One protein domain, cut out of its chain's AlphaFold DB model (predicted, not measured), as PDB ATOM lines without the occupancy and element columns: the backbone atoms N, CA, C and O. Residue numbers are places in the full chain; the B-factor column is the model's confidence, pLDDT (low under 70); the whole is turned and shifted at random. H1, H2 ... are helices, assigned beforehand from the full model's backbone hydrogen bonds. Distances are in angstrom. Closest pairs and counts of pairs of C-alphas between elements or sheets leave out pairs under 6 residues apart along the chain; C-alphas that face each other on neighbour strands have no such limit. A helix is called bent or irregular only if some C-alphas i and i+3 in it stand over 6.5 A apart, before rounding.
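This is residues 21 to 47, 565 to 675 and 699 to 734 of the 993 residues of the protein "Hypothetical protein" of Brachionus calyciflorus (UniProt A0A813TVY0). Four long helical parts, H2, H3a, H4 and H7, make an up-and-down bundle, each running against the one before it, with H3a and H4 side by side in the middle. H1 packs slantwise on H7, and H6 sticks out. The printed part has 174 residues with eight named helices, H1 to H8 along the chain, and is all helix. It is only just compact, close to loose, with a radius of gyration of the C-alphas of 18.8 A and spans of 60 by 42 by 32 A.

H1, residues 21 to 47, touches H7, residues 703 to 725, with residues 23 to 34 alone, at a steep tilt of 47 degrees; the closest C-alphas, of Ser 30 and Glu 711, are 5.7 A apart. H2 is residues 565 to 589. H3, residues 596 to 626, was assigned as one helix by its hydrogen bonds but is bent, with C-alphas 616 and 619 6.7 A apart; its arms are H3a, residues 596 to 616, and H3b, residues 619 to 626. H3a touches H4, residues 630 to 654, at a shallow tilt of 8 degrees, opposite ways, closest at the C-alphas of Gln 615 and Phe 631, 5.6 A. H3a also touches H7, closest at the C-alphas of Ile 601 and Leu 712, 5.4 A. H2 touches H4 with residues 570 to 581 alone, closest at the C-alphas of Ser 577 and Leu 634, 6.1 A. H5, residues 656 to 659, and H6, residues 661 to 675, meet only through their link. H8, residues 728 to 731, is close to but not clearly touching H7. Every O i to N i+4 pair is within hydrogen-bond range in H1, H2, H3a and H3b, against 19 of 21 in H4, 10 of 11 in H6 and 16 of 19 in H7; H5 and H8 are too short for such a pair.

H1 begins at C-alpha 21, (274.626, 330.298, 140.386), and is 34.9 A long. H2 and H4 are each 35.7 A, H3a 30.3 A and H6 21.1 A. H7, 35.0 A, ends at C-alpha 725, (273.380, 323.896, 175.923).

Residues 48 to 564 and 676 to 698 are not printed, with C-alpha gaps of 36.9 A and 28.0 A. Of the links printed whole, none is long. Mean pLDDT of the printed part is 83.8; 31 residues are under 70, among them 39 to 47 and 665 to 675.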
ATOM      1  N   GLY A  21     273.530 330.023 139.459       54.50
ATOM      2  CA  GLY A  21     274.626 330.298 140.386       54.50
ATOM      3  C   GLY A  21     274.360 331.458 141.349       54.50
ATOM      4  O   GLY A  21     274.606 331.283 142.527       54.50
ATOM      5  N   LEU A  22     273.797 332.592 140.911       60.69
ATOM      6  CA  LEU A  22     273.815 333.841 141.692       60.69
ATOM      7  C   LEU A  22     272.904 333.842 142.923       60.69
ATOM      8  O   LEU A  22     273.300 334.344 143.966       60.69
ATOM      9  N   PHE A  23     271.699 333.278 142.836       66.25
ATOM     10  CA  PHE A  23     270.816 333.174 144.007       66.25
ATOM     11  C   PHE A  23     271.287 332.099 144.973       66.25
ATOM     12  O   PHE A  23     271.241 332.297 146.179       66.25
ATOM     13  N   LEU A  24     271.789 330.979 144.452       64.31
ATOM     14  CA  LEU A  24     272.312 329.906 145.294       64.31
ATOM     15  C   LEU A  24     273.590 330.347 145.999       64.31
ATOM     16  O   LEU A  24     273.739 330.152 147.199       64.31
ATOM     17  N   GLU A  25     274.461 331.026 145.264       69.06
ATOM     18  CA  GLU A  25     275.633 331.702 145.790       69.06
ATOM     19  C   GLU A  25     275.230 332.800 146.776       69.06
ATOM     20  O   GLU A  25     275.876 332.917 147.805       69.06
ATOM     21  N   ALA A  26     274.138 333.542 146.557       72.62
ATOM     22  CA  ALA A  26     273.642 334.513 147.532       72.62
ATOM     23  C   ALA A  26     273.195 333.850 148.845       72.62
ATOM     24  O   ALA A  26     273.592 334.319 149.908       72.62
ATOM     25  N   LEU A  27     272.443 332.744 148.797       75.81
ATOM     26  CA  LEU A  27     272.035 332.000 149.996       75.81
ATOM     27  C   LEU A  27     273.246 331.393 150.726       75.81
ATOM     28  O   LEU A  27     273.377 331.532 151.944       75.81
ATOM     29  N   GLU A  28     274.175 330.775 149.989       74.31
ATOM     30  CA  GLU A  28     275.431 330.263 150.549       74.31
ATOM     31  C   GLU A  28     276.293 331.386 151.142       74.31
ATOM     32  O   GLU A  28     276.883 331.217 152.210       74.31
ATOM     33  N   ASN A  29     276.364 332.540 150.477       77.00
ATOM     34  CA  ASN A  29     277.124 333.699 150.933       77.00
ATOM     35  C   ASN A  29     276.491 334.340 152.167       77.00
ATOM     36  O   ASN A  29     277.239 334.796 153.027       77.00
ATOM     37  N   SER A  30     275.163 334.320 152.320       74.38
ATOM     38  CA  SER A  30     274.505 334.735 153.566       74.38
ATOM     39  C   SER A  30     274.974 333.872 154.740       74.38
ATOM     40  O   SER A  30     275.407 334.399 155.763       74.38
ATOM     41  N   VAL A  31     275.008 332.546 154.576       74.06
ATOM     42  CA  VAL A  31     275.484 331.633 155.630       74.06
ATOM     43  C   VAL A  31     276.991 331.771 155.876       74.06
ATOM     44  O   VAL A  31     277.431 331.779 157.030       74.06
ATOM     45  N   LYS A  32     277.805 331.928 154.824       76.94
ATOM     46  CA  LYS A  32     279.248 332.206 154.963       76.94
ATOM     47  C   LYS A  32     279.488 333.523 155.693       76.94
ATOM     48  O   LYS A  32     280.259 333.530 156.639       76.94
ATOM     49  N   SER A  33     278.777 334.589 155.332       76.31
ATOM     50  CA  SER A  33     278.846 335.906 155.975       76.31
ATOM     51  C   SER A  33     278.524 335.821 157.467       76.31
ATOM     52  O   SER A  33     279.272 336.349 158.285       76.31
ATOM     53  N   ILE A  34     277.475 335.091 157.860       73.75
ATOM     54  CA  ILE A  34     277.147 334.879 159.278       73.75
ATOM     55  C   ILE A  34     278.296 334.166 160.012       73.75
ATOM     56  O   ILE A  34     278.701 334.587 161.098       73.75
ATOM     57  N   ASN A  35     278.863 333.115 159.411       73.38
ATOM     58  CA  ASN A  35     279.978 332.364 159.992       73.38
ATOM     59  C   ASN A  35     281.283 333.173 160.044       73.38
ATOM     60  O   ASN A  35     282.013 333.108 161.032       73.38
ATOM     61  N   GLU A  36     281.574 333.960 159.013       77.06
ATOM     62  CA  GLU A  36     282.715 334.870 158.971       77.06
ATOM     63  C   GLU A  36     282.579 335.957 160.026       77.06
ATOM     64  O   GLU A  36     283.537 336.197 160.750       77.06
ATOM     65  N   LYS A  37     281.395 336.558 160.192       70.06
ATOM     66  CA  LYS A  37     281.149 337.534 161.259       70.06
ATOM     67  C   LYS A  37     281.305 336.904 162.646       70.06
ATOM     68  O   LYS A  37     281.904 337.527 163.517       70.06
ATOM     69  N   LYS A  38     280.868 335.655 162.846       70.62
ATOM     70  CA  LYS A  38     281.121 334.898 164.086       70.62
ATOM     71  C   LYS A  38     282.621 334.722 164.342       70.62
ATOM     72  O   LYS A  38     283.090 334.999 165.440       70.62
ATOM     73  N   ILE A  39     283.383 334.276 163.341       67.62
ATOM     74  CA  ILE A  39     284.836 334.061 163.454       67.62
ATOM     75  C   ILE A  39     285.572 335.388 163.666       67.62
ATOM     76  O   ILE A  39     286.442 335.473 164.530       67.62
ATOM     77  N   ASN A  40     285.226 336.415 162.893       66.81
ATOM     78  CA  ASN A  40     285.817 337.742 162.986       66.81
ATOM     79  C   ASN A  40     285.487 338.396 164.319       66.81
ATOM     80  O   ASN A  40     286.374 339.007 164.879       66.81
ATOM     81  N   TYR A  41     284.302 338.183 164.892       63.69
ATOM     82  CA  TYR A  41     283.998 338.649 166.242       63.69
ATOM     83  C   TYR A  41     284.973 338.064 167.275       63.69
ATOM     84  O   TYR A  41     285.582 338.809 168.037       63.69
ATOM     85  N   PHE A  42     285.201 336.745 167.265       62.94
ATOM     86  CA  PHE A  42     286.181 336.133 168.170       62.94
ATOM     87  C   PHE A  42     287.618 336.616 167.896       62.94
ATOM     88  O   PHE A  42     288.378 336.810 168.839       62.94
ATOM     89  N   LYS A  43     287.972 336.886 166.631       60.94
ATOM     90  CA  LYS A  43     289.277 337.462 166.255       60.94
ATOM     91  C   LYS A  43     289.420 338.947 166.601       60.94
ATOM     92  O   LYS A  43     290.504 339.373 166.961       60.94
ATOM     93  N   GLU A  44     288.361 339.744 166.523       57.94
ATOM     94  CA  GLU A  44     288.339 341.168 166.878       57.94
ATOM     95  C   GLU A  44     288.380 341.340 168.397       57.94
ATOM     96  O   GLU A  44     289.109 342.197 168.892       57.94
ATOM     97  N   VAL A  45     287.710 340.460 169.152       55.06
ATOM     98  CA  VAL A  45     287.926 340.316 170.602       55.06
ATOM     99  C   VAL A  45     289.407 340.010 170.906       55.06
ATOM    100  O   VAL A  45     289.929 340.466 171.926       55.06
ATOM    101  N   ASP A  46     290.121 339.336 169.997       49.97
ATOM    102  CA  ASP A  46     291.569 339.109 170.086       49.97
ATOM    103  C   ASP A  46     292.449 340.278 169.546       49.97
ATOM    104  O   ASP A  46     293.564 340.470 170.060       49.97
ATOM    105  N   GLU A  47     291.986 341.081 168.566       46.88
ATOM    106  CA  GLU A  47     292.753 342.110 167.816       46.88
ATOM    107  C   GLU A  47     292.430 343.594 168.147       46.88
ATOM    108  O   GLU A  47     293.372 344.384 168.306       46.88
ATOM    109  N   LEU A 565     270.634 333.934 197.955       94.75
ATOM    110  CA  LEU A 565     271.368 334.707 196.946       94.75
ATOM    111  C   LEU A 565     271.005 334.272 195.521       94.75
ATOM    112  O   LEU A 565     270.805 335.105 194.644       94.75
ATOM    113  N   ILE A 566     270.889 332.958 195.314       94.94
ATOM    114  CA  ILE A 566     270.526 332.369 194.025       94.94
ATOM    115  C   ILE A 566     269.149 332.869 193.577       94.94
ATOM    116  O   ILE A 566     268.997 333.275 192.430       94.94
ATOM    117  N   HIS A 567     268.156 332.888 194.471       94.25
ATOM    118  CA  HIS A 567     266.815 333.362 194.135       94.25
ATOM    119  C   HIS A 567     266.823 334.836 193.700       94.25
ATOM    120  O   HIS A 567     266.277 335.167 192.648       94.25
ATOM    121  N   GLU A 568     267.491 335.701 194.469       95.38
ATOM    122  CA  GLU A 568     267.619 337.131 194.156       95.38
ATOM    123  C   GLU A 568     268.340 337.358 192.820       95.38
ATOM    124  O   GLU A 568     267.854 338.089 191.957       95.38
ATOM    125  N   LEU A 569     269.469 336.681 192.592       96.19
ATOM    126  CA  LEU A 569     270.234 336.838 191.355       96.19
ATOM    127  C   LEU A 569     269.486 336.325 190.128       96.19
ATOM    128  O   LEU A 569     269.554 336.963 189.082       96.19
ATOM    129  N   VAL A 570     268.730 335.230 190.237       96.00
ATOM    130  CA  VAL A 570     267.878 334.754 189.136       96.00
ATOM    131  C   VAL A 570     266.854 335.825 188.746       96.00
ATOM    132  O   VAL A 570     266.620 336.037 187.554       96.00
ATOM    133  N   LEU A 571     266.260 336.530 189.716       95.62
ATOM    134  CA  LEU A 571     265.346 337.644 189.445       95.62
ATOM    135  C   LEU A 571     266.072 338.826 188.791       95.62
ATOM    136  O   LEU A 571     265.593 339.349 187.783       95.62
ATOM    137  N   VAL A 572     267.245 339.205 189.308       96.62
ATOM    138  CA  VAL A 572     268.074 340.278 188.734       96.62
ATOM    139  C   VAL A 572     268.458 339.957 187.290       96.62
ATOM    140  O   VAL A 572     268.266 340.803 186.423       96.62
ATOM    141  N   ILE A 573     268.925 338.739 186.999       96.44
ATOM    142  CA  ILE A 573     269.317 338.306 185.648       96.44
ATOM    143  C   ILE A 573     268.111 338.323 184.704       96.44
ATOM    144  O   ILE A 573     268.219 338.837 183.589       96.44
ATOM    145  N   LYS A 574     266.945 337.819 185.133       95.50
ATOM    146  CA  LYS A 574     265.714 337.854 184.320       95.50
ATOM    147  C   LYS A 574     265.296 339.284 183.979       95.50
ATOM    148  O   LYS A 574     264.977 339.563 182.824       95.50
ATOM    149  N   ASN A 575     265.324 340.184 184.960       94.31
ATOM    150  CA  ASN A 575     264.970 341.591 184.766       94.31
ATOM    151  C   ASN A 575     266.005 342.320 183.901       94.31
ATOM    152  O   ASN A 575     265.637 343.019 182.968       94.31
ATOM    153  N   ALA A 576     267.295 342.080 184.122       93.81
ATOM    154  CA  ALA A 576     268.374 342.631 183.306       93.81
ATOM    155  C   ALA A 576     268.279 342.199 181.837       93.81
ATOM    156  O   ALA A 576     268.460 343.006 180.930       93.81
ATOM    157  N   SER A 577     267.971 340.921 181.604       94.62
ATOM    158  CA  SER A 577     267.790 340.358 180.260       94.62
ATOM    159  C   SER A 577     266.594 340.993 179.553       94.62
ATOM    160  O   SER A 577     266.686 341.358 178.384       94.62
ATOM    161  N   ASN A 578     265.491 341.178 180.285       94.19
ATOM    162  CA  ASN A 578     264.317 341.907 179.816       94.19
ATOM    163  C   ASN A 578     264.644 343.340 179.411       94.19
ATOM    164  O   ASN A 578     264.365 343.721 178.277       94.19
ATOM    165  N   ASP A 579     265.222 344.095 180.347       92.75
ATOM    166  CA  ASP A 579     265.508 345.518 180.205       92.75
ATOM    167  C   ASP A 579     266.486 345.764 179.059       92.75
ATOM    168  O   ASP A 579     266.327 346.719 178.302       92.75
ATOM    169  N   TRP A 580     267.509 344.913 178.928       93.06
ATOM    170  CA  TRP A 580     268.462 344.991 177.828       93.06
ATOM    171  C   TRP A 580     267.778 344.752 176.484       93.06
ATOM    172  O   TRP A 580     267.972 345.554 175.571       93.06
ATOM    173  N   PHE A 581     266.959 343.700 176.369       95.12
ATOM    174  CA  PHE A 581     266.267 343.390 175.121       95.12
ATOM    175  C   PHE A 581     265.333 344.532 174.711       95.12
ATOM    176  O   PHE A 581     265.448 345.027 173.593       95.12
ATOM    177  N   ASP A 582     264.482 345.008 175.628       94.06
ATOM    178  CA  ASP A 582     263.510 346.073 175.341       94.06
ATOM    179  C   ASP A 582     264.211 347.382 174.980       94.06
ATOM    180  O   ASP A 582     263.908 347.987 173.958       94.06
ATOM    181  N   ARG A 583     265.217 347.792 175.763       91.38
ATOM    182  CA  ARG A 583     265.984 349.019 175.501       91.38
ATOM    183  C   ARG A 583     266.713 348.962 174.159       91.38
ATOM    184  O   ARG A 583     266.791 349.975 173.466       91.38
ATOM    185  N   THR A 584     267.275 347.804 173.816       89.31
ATOM    186  CA  THR A 584     268.010 347.618 172.560       89.31
ATOM    187  C   THR A 584     267.047 347.592 171.376       89.31
ATOM    188  O   THR A 584     267.275 348.312 170.407       89.31
ATOM    189  N   ALA A 585     265.941 346.849 171.468       90.94
ATOM    190  CA  ALA A 585     264.904 346.819 170.440       90.94
ATOM    191  C   ALA A 585     264.304 348.218 170.221       90.94
ATOM    192  O   ALA A 585     264.303 348.719 169.097       90.94
ATOM    193  N   ASP A 586     263.914 348.913 171.293       89.31
ATOM    194  CA  ASP A 586     263.435 350.296 171.224       89.31
ATOM    195  C   ASP A 586     264.452 351.210 170.534       89.31
ATOM    196  O   ASP A 586     264.069 352.057 169.732       89.31
ATOM    197  N   GLY A 587     265.750 351.046 170.807       85.69
ATOM    198  CA  GLY A 587     266.819 351.795 170.143       85.69
ATOM    199  C   GLY A 587     266.888 351.556 168.631       85.69
ATOM    200  O   GLY A 587     267.002 352.518 167.868       85.69
ATOM    201  N   TYR A 588     266.775 350.299 168.191       83.69
ATOM    202  CA  TYR A 588     266.834 349.906 166.775       83.69
ATOM    203  C   TYR A 588     265.588 350.338 165.979       83.69
ATOM    204  O   TYR A 588     265.697 350.786 164.825       83.69
ATOM    205  N   PHE A 589     264.405 350.253 166.598       85.38
ATOM    206  CA  PHE A 589     263.112 350.447 165.931       85.38
ATOM    207  C   PHE A 589     262.437 351.807 166.220       85.38
ATOM    208  O   PHE A 589     261.442 352.126 165.578       85.38
ATOM    209  N   ARG A 590     262.986 352.681 167.090       75.94
ATOM    210  CA  ARG A 590     262.369 353.983 167.469       75.94
ATOM    211  C   ARG A 590     262.121 354.979 166.331       75.94
ATOM    212  O   ARG A 590     261.387 355.942 166.549       75.94
ATOM    213  N   LYS A 591     262.780 354.823 165.178       62.75
ATOM    214  CA  LYS A 591     262.673 355.704 163.998       62.75
ATOM    215  C   LYS A 591     263.063 354.938 162.725       62.75
ATOM    216  O   LYS A 591     264.250 354.691 162.499       62.75
ATOM    217  N   SER A 592     262.108 354.547 161.890       56.47
ATOM    218  CA  SER A 592     262.348 354.252 160.468       56.47
ATOM    219  C   SER A 592     261.018 354.171 159.727       56.47
ATOM    220  O   SER A 592     260.091 353.534 160.208       56.47
ATOM    221  N   GLU A 593     260.967 354.850 158.581       58.66
ATOM    222  CA  GLU A 593     259.952 354.683 157.535       58.66
ATOM    223  C   GLU A 593     260.489 353.835 156.366       58.66
ATOM    224  O   GLU A 593     259.838 353.768 155.340       58.66
ATOM    225  N   ASP A 594     261.644 353.170 156.496       61.97
ATOM    226  CA  ASP A 594     262.133 352.246 155.463       61.97
ATOM    227  C   ASP A 594     263.087 351.180 156.040       61.97
ATOM    228  O   ASP A 594     264.028 351.489 156.788       61.97
ATOM    229  N   ASP A 595     262.842 349.927 155.633       76.12
ATOM    230  CA  ASP A 595     263.686 348.725 155.777       76.12
ATOM    231  C   ASP A 595     263.656 347.960 157.125       76.12
ATOM    232  O   ASP A 595     264.693 347.610 157.705       76.12
ATOM    233  N   SER A 596     262.454 347.667 157.642       82.69
ATOM    234  CA  SER A 596     262.252 346.926 158.902       82.69
ATOM    235  C   SER A 596     262.886 345.530 158.900       82.69
ATOM    236  O   SER A 596     263.416 345.098 159.926       82.69
ATOM    237  N   LEU A 597     262.881 344.833 157.757       86.88
ATOM    238  CA  LEU A 597     263.424 343.478 157.640       86.88
ATOM    239  C   LEU A 597     264.949 343.445 157.816       86.88
ATOM    240  O   LEU A 597     265.457 342.621 158.578       86.88
ATOM    241  N   LYS A 598     265.700 344.362 157.192       86.31
ATOM    242  CA  LYS A 598     267.159 344.430 157.393       86.31
ATOM    243  C   LYS A 598     267.524 344.783 158.826       86.31
ATOM    244  O   LYS A 598     268.422 344.165 159.394       86.31
ATOM    245  N   LYS A 599     266.792 345.712 159.445       88.62
ATOM    246  CA  LYS A 599     266.966 346.026 160.870       88.62
ATOM    247  C   LYS A 599     266.702 344.817 161.762       88.62
ATOM    248  O   LYS A 599     267.424 344.615 162.735       88.62
ATOM    249  N   LEU A 600     265.698 344.003 161.429       92.12
ATOM    250  CA  LEU A 600     265.409 342.763 162.142       92.12
ATOM    251  C   LEU A 600     266.548 341.746 162.008       92.12
ATOM    252  O   LEU A 600     266.922 341.129 163.004       92.12
ATOM    253  N   ILE A 601     267.142 341.602 160.821       89.81
ATOM    254  CA  ILE A 601     268.315 340.741 160.598       89.81
ATOM    255  C   ILE A 601     269.507 341.224 161.435       89.81
ATOM    256  O   ILE A 601     270.108 340.435 162.165       89.81
ATOM    257  N   GLU A 602     269.823 342.521 161.388       87.75
ATOM    258  CA  GLU A 602     270.908 343.120 162.178       87.75
ATOM    259  C   GLU A 602     270.691 342.937 163.686       87.75
ATOM    260  O   GLU A 602     271.608 342.543 164.411       87.75
ATOM    261  N   PHE A 603     269.465 343.160 164.162       92.06
ATOM    262  CA  PHE A 603     269.102 342.958 165.560       92.06
ATOM    263  C   PHE A 603     269.181 341.479 165.971       92.06
ATOM    264  O   PHE A 603     269.719 341.158 167.030       92.06
ATOM    265  N   THR A 604     268.717 340.559 165.124       93.50
ATOM    266  CA  THR A 604     268.806 339.112 165.380       93.50
ATOM    267  C   THR A 604     270.266 338.662 165.459       93.50
ATOM    268  O   THR A 604     270.626 337.877 166.336       93.50
ATOM    269  N   TYR A 605     271.139 339.216 164.613       88.88
ATOM    270  CA  TYR A 605     272.580 338.979 164.691       88.88
ATOM    271  C   TYR A 605     273.193 339.511 166.000       88.88
ATOM    272  O   TYR A 605     274.031 338.839 166.613       88.88
ATOM    273  N   LEU A 606     272.771 340.693 166.464       88.62
ATOM    274  CA  LEU A 606     273.195 341.248 167.754       88.62
ATOM    275  C   LEU A 606     272.793 340.327 168.915       88.62
ATOM    276  O   LEU A 606     273.613 340.054 169.791       88.62
ATOM    277  N   VAL A 607     271.564 339.809 168.895       92.56
ATOM    278  CA  VAL A 607     271.071 338.848 169.891       92.56
ATOM    279  C   VAL A 607     271.861 337.539 169.846       92.56
ATOM    280  O   VAL A 607     272.287 337.050 170.891       92.56
ATOM    281  N   TYR A 608     272.119 336.995 168.654       91.75
ATOM    282  CA  TYR A 608     272.955 335.802 168.492       91.75
ATOM    283  C   TYR A 608     274.356 336.000 169.089       91.75
ATOM    284  O   TYR A 608     274.848 335.153 169.836       91.75
ATOM    285  N   SER A 609     274.977 337.146 168.806       85.19
ATOM    286  CA  SER A 609     276.302 337.494 169.329       85.19
ATOM    287  C   SER A 609     276.299 337.597 170.857       85.19
ATOM    288  O   SER A 609     277.189 337.060 171.512       85.19
ATOM    289  N   ASP A 610     275.274 338.221 171.442       89.00
ATOM    290  CA  ASP A 610     275.121 338.335 172.895       89.00
ATOM    291  C   ASP A 610     274.969 336.966 173.583       89.00
ATOM    292  O   ASP A 610     275.636 336.685 174.581       89.00
ATOM    293  N   LEU A 611     274.164 336.071 172.999       93.94
ATOM    294  CA  LEU A 611     274.002 334.700 173.489       93.94
ATOM    295  C   LEU A 611     275.311 333.903 173.405       93.94
ATOM    296  O   LEU A 611     275.615 333.131 174.317       93.94
ATOM    297  N   LEU A 612     276.112 334.097 172.352       89.00
ATOM    298  CA  LEU A 612     277.433 333.472 172.242       89.00
ATOM    299  C   LEU A 612     278.386 333.954 173.342       89.00
ATOM    300  O   LEU A 612     279.115 333.138 173.909       89.00
ATOM    301  N   ILE A 613     278.386 335.251 173.664       87.62
ATOM    302  CA  ILE A 613     279.206 335.800 174.756       87.62
ATOM    303  C   ILE A 613     278.772 335.192 176.092       87.62
ATOM    304  O   ILE A 613     279.609 334.737 176.875       87.62
ATOM    305  N   ALA A 614     277.462 335.158 176.337       92.62
ATOM    306  CA  ALA A 614     276.891 334.590 177.546       92.62
ATOM    307  C   ALA A 614     277.306 333.132 177.752       92.62
ATOM    308  O   ALA A 614     277.781 332.789 178.832       92.62
ATOM    309  N   GLN A 615     277.184 332.307 176.710       93.88
ATOM    310  CA  GLN A 615     277.513 330.886 176.765       93.88
ATOM    311  C   GLN A 615     279.017 330.629 176.947       93.88
ATOM    312  O   GLN A 615     279.389 329.749 177.719       93.88
ATOM    313  N   ASN A 616     279.886 331.392 176.274       88.88
ATOM    314  CA  ASN A 616     281.330 331.122 176.285       88.88
ATOM    315  C   ASN A 616     282.081 331.749 177.466       88.88
ATOM    316  O   ASN A 616     283.107 331.214 177.881       88.88
ATOM    317  N   PHE A 617     281.610 332.883 177.996       89.81
ATOM    318  CA  PHE A 617     282.351 333.644 179.006       89.81
ATOM    319  C   PHE A 617     281.611 333.722 180.340       89.81
ATOM    320  O   PHE A 617     282.151 333.290 181.357       89.81
ATOM    321  N   TYR A 618     280.380 334.237 180.356       94.31
ATOM    322  CA  TYR A 618     279.684 334.502 181.620       94.31
ATOM    323  C   TYR A 618     279.163 333.231 182.300       94.31
ATOM    324  O   TYR A 618     279.309 333.097 183.513       94.31
ATOM    325  N   ASP A 619     278.600 332.288 181.542       95.69
ATOM    326  CA  ASP A 619     277.936 331.102 182.095       95.69
ATOM    327  C   ASP A 619     278.846 330.277 183.008       95.69
ATOM    328  O   ASP A 619     278.465 329.927 184.123       95.69
ATOM    329  N   SER A 620     280.093 330.058 182.583       95.38
ATOM    330  CA  SER A 620     281.082 329.323 183.376       95.38
ATOM    331  C   SER A 620     281.358 329.971 184.740       95.38
ATOM    332  O   SER A 620     281.436 329.266 185.743       95.38
ATOM    333  N   ILE A 621     281.433 331.303 184.803       95.94
ATOM    334  CA  ILE A 621     281.723 332.049 186.034       95.94
ATOM    335  C   ILE A 621     280.543 331.929 187.007       95.94
ATOM    336  O   ILE A 621     280.736 331.619 188.183       95.94
ATOM    337  N   PHE A 622     279.308 332.094 186.522       97.62
ATOM    338  CA  PHE A 622     278.105 331.924 187.346       97.62
ATOM    339  C   PHE A 622     277.923 330.478 187.835       97.62
ATOM    340  O   PHE A 622     277.523 330.266 188.985       97.62
ATOM    341  N   LYS A 623     278.252 329.486 186.999       95.12
ATOM    342  CA  LYS A 623     278.214 328.065 187.373       95.12
ATOM    343  C   LYS A 623     279.247 327.731 188.445       95.12
ATOM    344  O   LYS A 623     278.887 327.101 189.435       95.12
ATOM    345  N   ILE A 624     280.495 328.176 188.286       95.50
ATOM    346  CA  ILE A 624     281.584 327.890 189.235       95.50
ATOM    347  C   ILE A 624     281.339 328.573 190.584       95.50
ATOM    348  O   ILE A 624     281.433 327.920 191.620       95.50
ATOM    349  N   GLU A 625     281.009 329.866 190.586       94.62
ATOM    350  CA  GLU A 625     280.967 330.644 191.830       94.62
ATOM    351  C   GLU A 625     279.655 330.475 192.614       94.62
ATOM    352  O   GLU A 625     279.649 330.597 193.839       94.62
ATOM    353  N   LEU A 626     278.532 330.213 191.931       94.81
ATOM    354  CA  LEU A 626     277.195 330.231 192.544       94.81
ATOM    355  C   LEU A 626     276.280 329.069 192.137       94.81
ATOM    356  O   LEU A 626     275.153 329.000 192.632       94.81
ATOM    357  N   ASN A 627     276.729 328.168 191.257       95.06
ATOM    358  CA  ASN A 627     275.906 327.100 190.682       95.06
ATOM    359  C   ASN A 627     274.621 327.626 190.003       95.06
ATOM    360  O   ASN A 627     273.537 327.060 190.150       95.06
ATOM    361  N   ILE A 628     274.737 328.750 189.287       95.94
ATOM    362  CA  ILE A 628     273.644 329.347 188.510       95.94
ATOM    363  C   ILE A 628     273.874 329.058 187.028       95.94
ATOM    364  O   ILE A 628     274.916 329.418 186.486       95.94
ATOM    365  N   ASP A 629     272.878 328.476 186.357       95.31
ATOM    366  CA  ASP A 629     272.877 328.323 184.899       95.31
ATOM    367  C   ASP A 629     272.454 329.640 184.227       95.31
ATOM    368  O   ASP A 629     271.287 329.862 183.886       95.31
ATOM    369  N   TYR A 630     273.407 330.570 184.136       97.00
ATOM    370  CA  TYR A 630     273.176 331.916 183.615       97.00
ATOM    371  C   TYR A 630     272.693 331.877 182.165       97.00
ATOM    372  O   TYR A 630     271.736 332.580 181.825       97.00
ATOM    373  N   PHE A 631     273.314 331.038 181.329       97.38
ATOM    374  CA  PHE A 631     272.944 330.922 179.926       97.38
ATOM    375  C   PHE A 631     271.498 330.456 179.768       97.38
ATOM    376  O   PHE A 631     270.749 331.085 179.027       97.38
ATOM    377  N   THR A 632     271.064 329.432 180.508       96.50
ATOM    378  CA  THR A 632     269.679 328.942 180.440       96.50
ATOM    379  C   THR A 632     268.672 330.028 180.820       96.50
ATOM    380  O   THR A 632     267.654 330.199 180.145       96.50
ATOM    381  N   ILE A 633     268.949 330.804 181.874       96.31
ATOM    382  CA  ILE A 633     268.059 331.889 182.317       96.31
ATOM    383  C   ILE A 633     267.956 332.984 181.248       96.31
ATOM    384  O   ILE A 633     266.847 333.434 180.946       96.31
ATOM    385  N   LEU A 634     269.095 333.406 180.692       96.62
ATOM    386  CA  LEU A 634     269.153 334.411 179.633       96.62
ATOM    387  C   LEU A 634     268.439 333.907 178.375       96.62
ATOM    388  O   LEU A 634     267.532 334.570 177.879       96.62
ATOM    389  N   TYR A 635     268.807 332.719 177.894       97.50
ATOM    390  CA  TYR A 635     268.312 332.134 176.653       97.50
ATOM    391  C   TYR A 635     266.789 332.018 176.651       97.50
ATOM    392  O   TYR A 635     266.147 332.573 175.765       97.50
ATOM    393  N   LYS A 636     266.192 331.414 177.692       95.62
ATOM    394  CA  LYS A 636     264.727 331.277 177.812       95.62
ATOM    395  C   LYS A 636     264.007 332.623 177.816       95.62
ATOM    396  O   LYS A 636     262.845 332.706 177.429       95.62
ATOM    397  N   LYS A 637     264.661 333.685 178.298       94.94
ATOM    398  CA  LYS A 637     264.054 335.015 178.322       94.94
ATOM    399  C   LYS A 637     264.176 335.738 176.987       94.94
ATOM    400  O   LYS A 637     263.228 336.404 176.583       94.94
ATOM    401  N   ILE A 638     265.321 335.606 176.333       95.94
ATOM    402  CA  ILE A 638     265.619 336.257 175.061       95.94
ATOM    403  C   ILE A 638     264.890 335.576 173.903       95.94
ATOM    404  O   ILE A 638     264.323 336.284 173.080       95.94
ATOM    405  N   GLU A 639     264.842 334.240 173.857       96.12
ATOM    406  CA  GLU A 639     264.211 333.495 172.758       96.12
ATOM    407  C   GLU A 639     262.730 333.855 172.596       96.12
ATOM    408  O   GLU A 639     262.308 334.222 171.504       96.12
ATOM    409  N   SER A 640     261.975 333.898 173.698       95.06
ATOM    410  CA  SER A 640     260.554 334.249 173.667       95.06
ATOM    411  C   SER A 640     260.333 335.682 173.174       95.06
ATOM    412  O   SER A 640     259.505 335.896 172.296       95.06
ATOM    413  N   LYS A 641     261.106 336.661 173.668       96.38
ATOM    414  CA  LYS A 641     260.956 338.065 173.239       96.38
ATOM    415  C   LYS A 641     261.409 338.288 171.800       96.38
ATOM    416  O   LYS A 641     260.827 339.106 171.092       96.38
ATOM    417  N   LEU A 642     262.453 337.578 171.376       96.75
ATOM    418  CA  LEU A 642     262.931 337.607 170.002       96.75
ATOM    419  C   LEU A 642     261.859 337.065 169.056       96.75
ATOM    420  O   LEU A 642     261.573 337.716 168.056       96.75
ATOM    421  N   MET A 643     261.235 335.934 169.392       96.00
ATOM    422  CA  MET A 643     260.155 335.366 168.588       96.00
ATOM    423  C   MET A 643     258.931 336.282 168.529       96.00
ATOM    424  O   MET A 643     258.434 336.514 167.431       96.00
ATOM    425  N   ASP A 644     258.513 336.879 169.651       94.88
ATOM    426  CA  ASP A 644     257.409 337.852 169.672       94.88
ATOM    427  C   ASP A 644     257.695 339.061 168.757       94.88
ATOM    428  O   ASP A 644     256.822 339.529 168.024       94.88
ATOM    429  N   LEU A 645     258.934 339.570 168.776       94.75
ATOM    430  CA  LEU A 645     259.362 340.692 167.937       94.75
ATOM    431  C   LEU A 645     259.426 340.316 166.451       94.75
ATOM    432  O   LEU A 645     258.961 341.086 165.609       94.75
ATOM    433  N   ILE A 646     259.996 339.150 166.129       94.06
ATOM    434  CA  ILE A 646     260.071 338.630 164.758       94.06
ATOM    435  C   ILE A 646     258.664 338.432 164.205       94.06
ATOM    436  O   ILE A 646     258.373 338.901 163.109       94.06
ATOM    437  N   GLU A 647     257.788 337.775 164.965       92.56
ATOM    438  CA  GLU A 647     256.400 337.545 164.582       92.56
ATOM    439  C   GLU A 647     255.687 338.870 164.308       92.56
ATOM    440  O   GLU A 647     255.069 339.026 163.255       92.56
ATOM    441  N   LYS A 648     255.825 339.846 165.211       91.25
ATOM    442  CA  LYS A 648     255.245 341.177 165.042       91.25
ATOM    443  C   LYS A 648     255.708 341.843 163.742       91.25
ATOM    444  O   LYS A 648     254.865 342.259 162.955       91.25
ATOM    445  N   ILE A 649     257.018 341.920 163.501       89.44
ATOM    446  CA  ILE A 649     257.569 342.611 162.324       89.44
ATOM    447  C   ILE A 649     257.224 341.865 161.030       89.44
ATOM    448  O   ILE A 649     256.847 342.493 160.048       89.44
ATOM    449  N   ILE A 650     257.293 340.529 161.012       88.12
ATOM    450  CA  ILE A 650     256.913 339.731 159.836       88.12
ATOM    451  C   ILE A 650     255.433 339.953 159.485       88.12
ATOM    452  O   ILE A 650     255.096 340.093 158.312       88.12
ATOM    453  N   ILE A 651     254.544 340.023 160.478       87.12
ATOM    454  CA  ILE A 651     253.119 340.300 160.246       87.12
ATOM    455  C   ILE A 651     252.894 341.740 159.779       87.12
ATOM    456  O   ILE A 651     252.054 341.961 158.909       87.12
ATOM    457  N   GLU A 652     253.617 342.715 160.333       85.75
ATOM    458  CA  GLU A 652     253.534 344.116 159.903       85.75
ATOM    459  C   GLU A 652     253.972 344.286 158.436       85.75
ATOM    460  O   GLU A 652     253.317 345.009 157.689       85.75
ATOM    461  N   GLU A 653     255.020 343.578 158.006       83.25
ATOM    462  CA  GLU A 653     255.575 343.674 156.648       83.25
ATOM    463  C   GLU A 653     254.788 342.865 155.598       83.25
ATOM    464  O   GLU A 653     254.633 343.303 154.458       83.25
ATOM    465  N   PHE A 654     254.280 341.681 155.956       82.19
ATOM    466  CA  PHE A 654     253.706 340.730 154.990       82.19
ATOM    467  C   PHE A 654     252.235 340.362 155.247       82.19
ATOM    468  O   PHE A 654     251.631 339.644 154.448       82.19
ATOM    469  N   GLY A 655     251.642 340.860 156.334       81.31
ATOM    470  CA  GLY A 655     250.251 340.627 156.714       81.31
ATOM    471  C   GLY A 655     250.014 339.358 157.543       81.31
ATOM    472  O   GLY A 655     250.827 338.436 157.607       81.31
ATOM    473  N   GLU A 656     248.835 339.282 158.172       80.50
ATOM    474  CA  GLU A 656     248.453 338.162 159.051       80.50
ATOM    475  C   GLU A 656     248.283 336.820 158.322       80.50
ATOM    476  O   GLU A 656     248.282 335.762 158.959       80.50
ATOM    477  N   ASP A 657     248.142 336.830 156.995       72.12
ATOM    478  CA  ASP A 657     247.918 335.614 156.212       72.12
ATOM    479  C   ASP A 657     249.104 334.639 156.270       72.12
ATOM    480  O   ASP A 657     248.890 333.434 156.108       72.12
ATOM    481  N   ILE A 658     250.311 335.107 156.629       75.75
ATOM    482  CA  ILE A 658     251.464 334.239 156.925       75.75
ATOM    483  C   ILE A 658     251.111 333.170 157.963       75.75
ATOM    484  O   ILE A 658     251.489 332.015 157.798       75.75
ATOM    485  N   LYS A 659     250.314 333.500 158.986       75.75
ATOM    486  CA  LYS A 659     249.920 332.544 160.037       75.75
ATOM    487  C   LYS A 659     248.978 331.450 159.546       75.75
ATOM    488  O   LYS A 659     248.908 330.378 160.140       75.75
ATOM    489  N   LYS A 660     248.214 331.721 158.485       74.25
ATOM    490  CA  LYS A 660     247.263 330.760 157.904       74.25
ATOM    491  C   LYS A 660     247.954 329.824 156.914       74.25
ATOM    492  O   LYS A 660     247.438 328.739 156.644       74.25
ATOM    493  N   PHE A 661     249.106 330.234 156.390       74.06
ATOM    494  CA  PHE A 661     249.818 329.533 155.334       74.06
ATOM    495  C   PHE A 661     250.272 328.111 155.725       74.06
ATOM    496  O   PHE A 661     250.014 327.208 154.929       74.06
ATOM    497  N   PRO A 662     250.831 327.844 156.927       73.81
ATOM    498  CA  PRO A 662     251.191 326.483 157.339       73.81
ATOM    499  C   PRO A 662     250.006 325.517 157.237       73.81
ATOM    500  O   PRO A 662     250.084 324.502 156.553       73.81
ATOM    501  N   ALA A 663     248.858 325.877 157.821       71.50
ATOM    502  CA  ALA A 663     247.652 325.047 157.796       71.50
ATOM    503  C   ALA A 663     247.104 324.827 156.374       71.50
ATOM    504  O   ALA A 663     246.590 323.752 156.061       71.50
ATOM    505  N   GLN A 664     247.210 325.828 155.498       72.56
ATOM    506  CA  GLN A 664     246.796 325.704 154.098       72.56
ATOM    507  C   GLN A 664     247.703 324.746 153.320       72.56
ATOM    508  O   GLN A 664     247.195 323.873 152.619       72.56
ATOM    509  N   VAL A 665     249.024 324.870 153.476       67.38
ATOM    510  CA  VAL A 665     250.006 323.967 152.858       67.38
ATOM    511  C   VAL A 665     249.810 322.539 153.354       67.38
ATOM    512  O   VAL A 665     249.717 321.627 152.538       67.38
ATOM    513  N   LEU A 666     249.661 322.355 154.669       66.50
ATOM    514  CA  LEU A 666     249.399 321.059 155.300       66.50
ATOM    515  C   LEU A 666     248.166 320.371 154.696       66.50
ATOM    516  O   LEU A 666     248.229 319.203 154.310       66.50
ATOM    517  N   ASN A 667     247.059 321.105 154.547       69.25
ATOM    518  CA  ASN A 667     245.828 320.570 153.965       69.25
ATOM    519  C   ASN A 667     245.982 320.213 152.481       69.25
ATOM    520  O   ASN A 667     245.497 319.168 152.051       69.25
ATOM    521  N   LEU A 668     246.658 321.053 151.695       68.50
ATOM    522  CA  LEU A 668     246.872 320.807 150.266       68.50
ATOM    523  C   LEU A 668     247.788 319.612 150.027       68.50
ATOM    524  O   LEU A 668     247.494 318.785 149.169       68.50
ATOM    525  N   TYR A 669     248.877 319.497 150.786       64.81
ATOM    526  CA  TYR A 669     249.826 318.401 150.619       64.81
ATOM    527  C   TYR A 669     249.253 317.070 151.104       64.81
ATOM    528  O   TYR A 669     249.373 316.058 150.413       64.81
ATOM    529  N   GLY A 670     248.527 317.087 152.228       62.78
ATOM    530  CA  GLY A 670     247.762 315.930 152.687       62.78
ATOM    531  C   GLY A 670     246.707 315.479 151.671       62.78
ATOM    532  O   GLY A 670     246.464 314.285 151.528       62.78
ATOM    533  N   GLN A 671     246.101 316.399 150.914       63.19
ATOM    534  CA  GLN A 671     245.176 316.052 149.829       63.19
ATOM    535  C   GLN A 671     245.904 315.546 148.574       63.19
ATOM    536  O   GLN A 671     245.470 314.555 147.995       63.19
ATOM    537  N   MET A 672     247.015 316.170 148.168       57.28
ATOM    538  CA  MET A 672     247.767 315.780 146.966       57.28
ATOM    539  C   MET A 672     248.306 314.350 147.045       57.28
ATOM    540  O   MET A 672     248.167 313.611 146.076       57.28
ATOM    541  N   ILE A 673     248.839 313.935 148.198       57.22
ATOM    542  CA  ILE A 673     249.377 312.577 148.372       57.22
ATOM    543  C   ILE A 673     248.254 311.516 148.354       57.22
ATOM    544  O   ILE A 673     248.474 310.401 147.880       57.22
ATOM    545  N   ASN A 674     247.042 311.872 148.802       54.41
ATOM    546  CA  ASN A 674     245.875 310.979 148.849       54.41
ATOM    547  C   ASN A 674     245.135 310.830 147.502       54.41
ATOM    548  O   ASN A 674     244.428 309.846 147.294       54.41
ATOM    549  N   VAL A 675     245.247 311.795 146.583       49.56
ATOM    550  CA  VAL A 675     244.495 311.789 145.308       49.56
ATOM    551  C   VAL A 675     245.116 310.854 144.257       49.56
ATOM    552  O   VAL A 675     244.398 310.328 143.400       49.56
ATOM    553  N   VAL A 699     253.163 337.302 145.609       52.25
ATOM    554  CA  VAL A 699     253.707 338.265 144.624       52.25
ATOM    555  C   VAL A 699     254.482 339.408 145.312       52.25
ATOM    556  O   VAL A 699     255.359 340.013 144.701       52.25
ATOM    557  N   THR A 700     254.228 339.652 146.600       62.91
ATOM    558  CA  THR A 700     254.932 340.622 147.453       62.91
ATOM    559  C   THR A 700     256.351 340.197 147.851       62.91
ATOM    560  O   THR A 700     257.194 341.062 148.083       62.91
ATOM    561  N   ILE A 701     256.671 338.893 147.879       77.31
ATOM    562  CA  ILE A 701     258.020 338.406 148.212       77.31
ATOM    563  C   ILE A 701     258.869 338.376 146.937       77.31
ATOM    564  O   ILE A 701     258.929 337.389 146.185       77.31
ATOM    565  N   THR A 702     259.542 339.498 146.689       83.81
ATOM    566  CA  THR A 702     260.569 339.598 145.649       83.81
ATOM    567  C   THR A 702     261.739 338.661 145.951       83.81
ATOM    568  O   THR A 702     261.908 338.174 147.067       83.81
ATOM    569  N   GLU A 703     262.573 338.400 144.951       80.94
ATOM    570  CA  GLU A 703     263.744 337.545 145.134       80.94
ATOM    571  C   GLU A 703     264.723 338.104 146.179       80.94
ATOM    572  O   GLU A 703     265.223 337.360 147.018       80.94
ATOM    573  N   GLN A 704     264.925 339.424 146.189       83.31
ATOM    574  CA  GLN A 704     265.768 340.092 147.179       83.31
ATOM    575  C   GLN A 704     265.236 339.891 148.605       83.31
ATOM    576  O   GLN A 704     266.001 339.554 149.506       83.31
ATOM    577  N   ILE A 705     263.923 340.042 148.798       86.19
ATOM    578  CA  ILE A 705     263.271 339.809 150.093       86.19
ATOM    579  C   ILE A 705     263.387 338.332 150.493       86.19
ATOM    580  O   ILE A 705     263.611 338.021 151.659       86.19
ATOM    581  N   ALA A 706     263.294 337.408 149.533       86.69
ATOM    582  CA  ALA A 706     263.460 335.983 149.792       86.69
ATOM    583  C   ALA A 706     264.869 335.644 150.322       86.69
ATOM    584  O   ALA A 706     264.979 334.823 151.230       86.69
ATOM    585  N   ILE A 707     265.924 336.290 149.806       85.50
ATOM    586  CA  ILE A 707     267.303 336.140 150.313       85.50
ATOM    587  C   ILE A 707     267.413 336.684 151.744       85.50
ATOM    588  O   ILE A 707     268.009 336.041 152.605       85.50
ATOM    589  N   GLU A 708     266.823 337.848 152.014       88.62
ATOM    590  CA  GLU A 708     266.859 338.482 153.340       88.62
ATOM    591  C   GLU A 708     266.104 337.650 154.387       88.62
ATOM    592  O   GLU A 708     266.606 337.411 155.484       88.62
ATOM    593  N   LEU A 709     264.946 337.095 154.025       91.12
ATOM    594  CA  LEU A 709     264.212 336.158 154.876       91.12
ATOM    595  C   LEU A 709     264.982 334.855 155.111       91.12
ATOM    596  O   LEU A 709     264.866 334.273 156.187       91.12
ATOM    597  N   PHE A 710     265.780 334.400 154.143       90.69
ATOM    598  CA  PHE A 710     266.642 333.237 154.337       90.69
ATOM    599  C   PHE A 710     267.806 333.534 155.291       90.69
ATOM    600  O   PHE A 710     268.151 332.693 156.123       90.69
ATOM    601  N   GLU A 711     268.391 334.733 155.217       90.06
ATOM    602  CA  GLU A 711     269.402 335.192 156.176       90.06
ATOM    603  C   GLU A 711     268.815 335.240 157.596       90.06
ATOM    604  O   GLU A 711     269.410 334.692 158.527       90.06
ATOM    605  N   LEU A 712     267.609 335.798 157.752       93.19
ATOM    606  CA  LEU A 712     266.885 335.809 159.024       93.19
ATOM    607  C   LEU A 712     266.601 334.388 159.537       93.19
ATOM    608  O   LEU A 712     266.916 334.079 160.685       93.19
ATOM    609  N   TYR A 713     266.057 333.514 158.685       93.62
ATOM    610  CA  TYR A 713     265.800 332.106 159.006       93.62
ATOM    611  C   TYR A 713     267.068 331.396 159.494       93.62
ATOM    612  O   TYR A 713     267.048 330.728 160.528       93.62
ATOM    613  N   SER A 714     268.185 331.593 158.791       90.19
ATOM    614  CA  SER A 714     269.473 330.982 159.126       90.19
ATOM    615  C   SER A 714     269.989 331.452 160.489       90.19
ATOM    616  O   SER A 714     270.491 330.645 161.271       90.19
ATOM    617  N   LEU A 715     269.835 332.742 160.812       90.88
ATOM    618  CA  LEU A 715     270.196 333.282 162.127       90.88
ATOM    619  C   LEU A 715     269.333 332.697 163.248       90.88
ATOM    620  O   LEU A 715     269.867 332.303 164.283       90.88
ATOM    621  N   ILE A 716     268.017 332.606 163.042       94.56
ATOM    622  CA  ILE A 716     267.107 332.016 164.033       94.56
ATOM    623  C   ILE A 716     267.431 330.535 164.228       94.56
ATOM    624  O   ILE A 716     267.486 330.078 165.365       94.56
ATOM    625  N   HIS A 717     267.728 329.803 163.151       92.12
ATOM    626  CA  HIS A 717     268.144 328.406 163.234       92.12
ATOM    627  C   HIS A 717     269.436 328.237 164.050       92.12
ATOM    628  O   HIS A 717     269.531 327.339 164.881       92.12
ATOM    629  N   LEU A 718     270.417 329.134 163.895       91.31
ATOM    630  CA  LEU A 718     271.625 329.119 164.728       91.31
ATOM    631  C   LEU A 718     271.326 329.390 166.206       91.31
ATOM    632  O   LEU A 718     271.936 328.754 167.064       91.31
ATOM    633  N   ILE A 719     270.410 330.313 166.514       94.56
ATOM    634  CA  ILE A 719     269.967 330.578 167.893       94.56
ATOM    635  C   ILE A 719     269.215 329.363 168.451       94.56
ATOM    636  O   ILE A 719     269.434 328.981 169.600       94.56
ATOM    637  N   GLU A 720     268.367 328.719 167.652       94.88
ATOM    638  CA  GLU A 720     267.628 327.507 168.020       94.88
ATOM    639  C   GLU A 720     268.582 326.364 168.386       94.88
ATOM    640  O   GLU A 720     268.426 325.759 169.445       94.88
ATOM    641  N   GLN A 721     269.652 326.156 167.613       92.94
ATOM    642  CA  GLN A 721     270.666 325.138 167.904       92.94
ATOM    643  C   GLN A 721     271.377 325.359 169.248       92.94
ATOM    644  O   GLN A 721     271.838 324.398 169.872       92.94
ATOM    645  N   MET A 722     271.442 326.599 169.750       94.31
ATOM    646  CA  MET A 722     272.018 326.880 171.070       94.31
ATOM    647  C   MET A 722     271.184 326.300 172.223       94.31
ATOM    648  O   MET A 722     271.698 326.186 173.334       94.31
ATOM    649  N   LYS A 723     269.942 325.849 171.985       94.38
ATOM    650  CA  LYS A 723     269.160 325.126 173.001       94.38
ATOM    651  C   LYS A 723     269.833 323.827 173.456       94.38
ATOM    652  O   LYS A 723     269.545 323.343 174.540       94.38
ATOM    653  N   THR A 724     270.762 323.283 172.667       94.44
ATOM    654  CA  THR A 724     271.560 322.099 173.034       94.44
ATOM    655  C   THR A 724     272.432 322.310 174.278       94.44
ATOM    656  O   THR A 724     272.819 321.333 174.913       94.44
ATOM    657  N   TYR A 725     272.701 323.564 174.667       92.69
ATOM    658  CA  TYR A 725     273.380 323.896 175.923       92.69
ATOM    659  C   TYR A 725     272.453 323.864 177.154       92.69
ATOM    660  O   TYR A 725     272.945 323.959 178.276       92.69
ATOM    661  N   LEU A 726     271.133 323.746 176.964       93.88
ATOM    662  CA  LEU A 726     270.140 323.630 178.038       93.88
ATOM    663  C   LEU A 726     269.920 322.157 178.406       93.88
ATOM    664  O   LEU A 726     270.161 321.254 177.602       93.88
ATOM    665  N   CYS A 727     269.376 321.904 179.598       92.00
ATOM    666  CA  CYS A 727     268.932 320.561 179.970       92.00
ATOM    667  C   CYS A 727     267.720 320.106 179.132       92.00
ATOM    668  O   CYS A 727     266.929 320.934 178.681       92.00
ATOM    669  N   GLU A 728     267.535 318.793 178.957       88.06
ATOM    670  CA  GLU A 728     266.478 318.227 178.095       88.06
ATOM    671  C   GLU A 728     265.072 318.755 178.434       88.06
ATOM    672  O   GLU A 728     264.298 319.090 177.539       88.06
ATOM    673  N   ASN A 729     264.760 318.919 179.724       88.69
ATOM    674  CA  ASN A 729     263.467 319.446 180.168       88.69
ATOM    675  C   ASN A 729     263.236 320.893 179.708       88.69
ATOM    676  O   ASN A 729     262.119 321.251 179.336       88.69
ATOM    677  N   ASP A 730     264.283 321.721 179.709       90.69
ATOM    678  CA  ASP A 730     264.195 323.134 179.335       90.69
ATOM    679  C   ASP A 730     264.124 323.351 177.819       90.69
ATOM    680  O   ASP A 730     263.718 324.428 177.385       90.69
ATOM    681  N   GLN A 731     264.460 322.339 177.014       91.50
ATOM    682  CA  GLN A 731     264.413 322.415 175.550       91.50
ATOM    683  C   GLN A 731     263.001 322.246 174.970       91.50
ATOM    684  O   GLN A 731     262.774 322.582 173.811       91.50
ATOM    685  N   THR A 732     262.049 321.707 175.735       86.38
ATOM    686  CA  THR A 732     260.740 321.271 175.209       86.38
ATOM    687  C   THR A 732     259.771 322.429 174.945       86.38
ATOM    688  O   THR A 732     259.162 322.499 173.877       86.38
ATOM    689  N   TYR A 733     259.653 323.366 175.888       87.81
ATOM    690  CA  TYR A 733     258.665 324.454 175.869       87.81
ATOM    691  C   TYR A 733     259.293 325.817 175.541       87.81
ATOM    692  O   TYR A 733     259.137 326.772 176.301       87.81
ATOM    693  N   LEU A 734     260.020 325.892 174.427       94.00
ATOM    694  CA  LEU A 734     260.598 327.135 173.907       94.00
ATOM    695  C   LEU A 734     259.767 327.649 172.728       94.00
ATOM    696  O   LEU A 734     259.359 326.852 171.877       94.00
TER     697      LEU A 734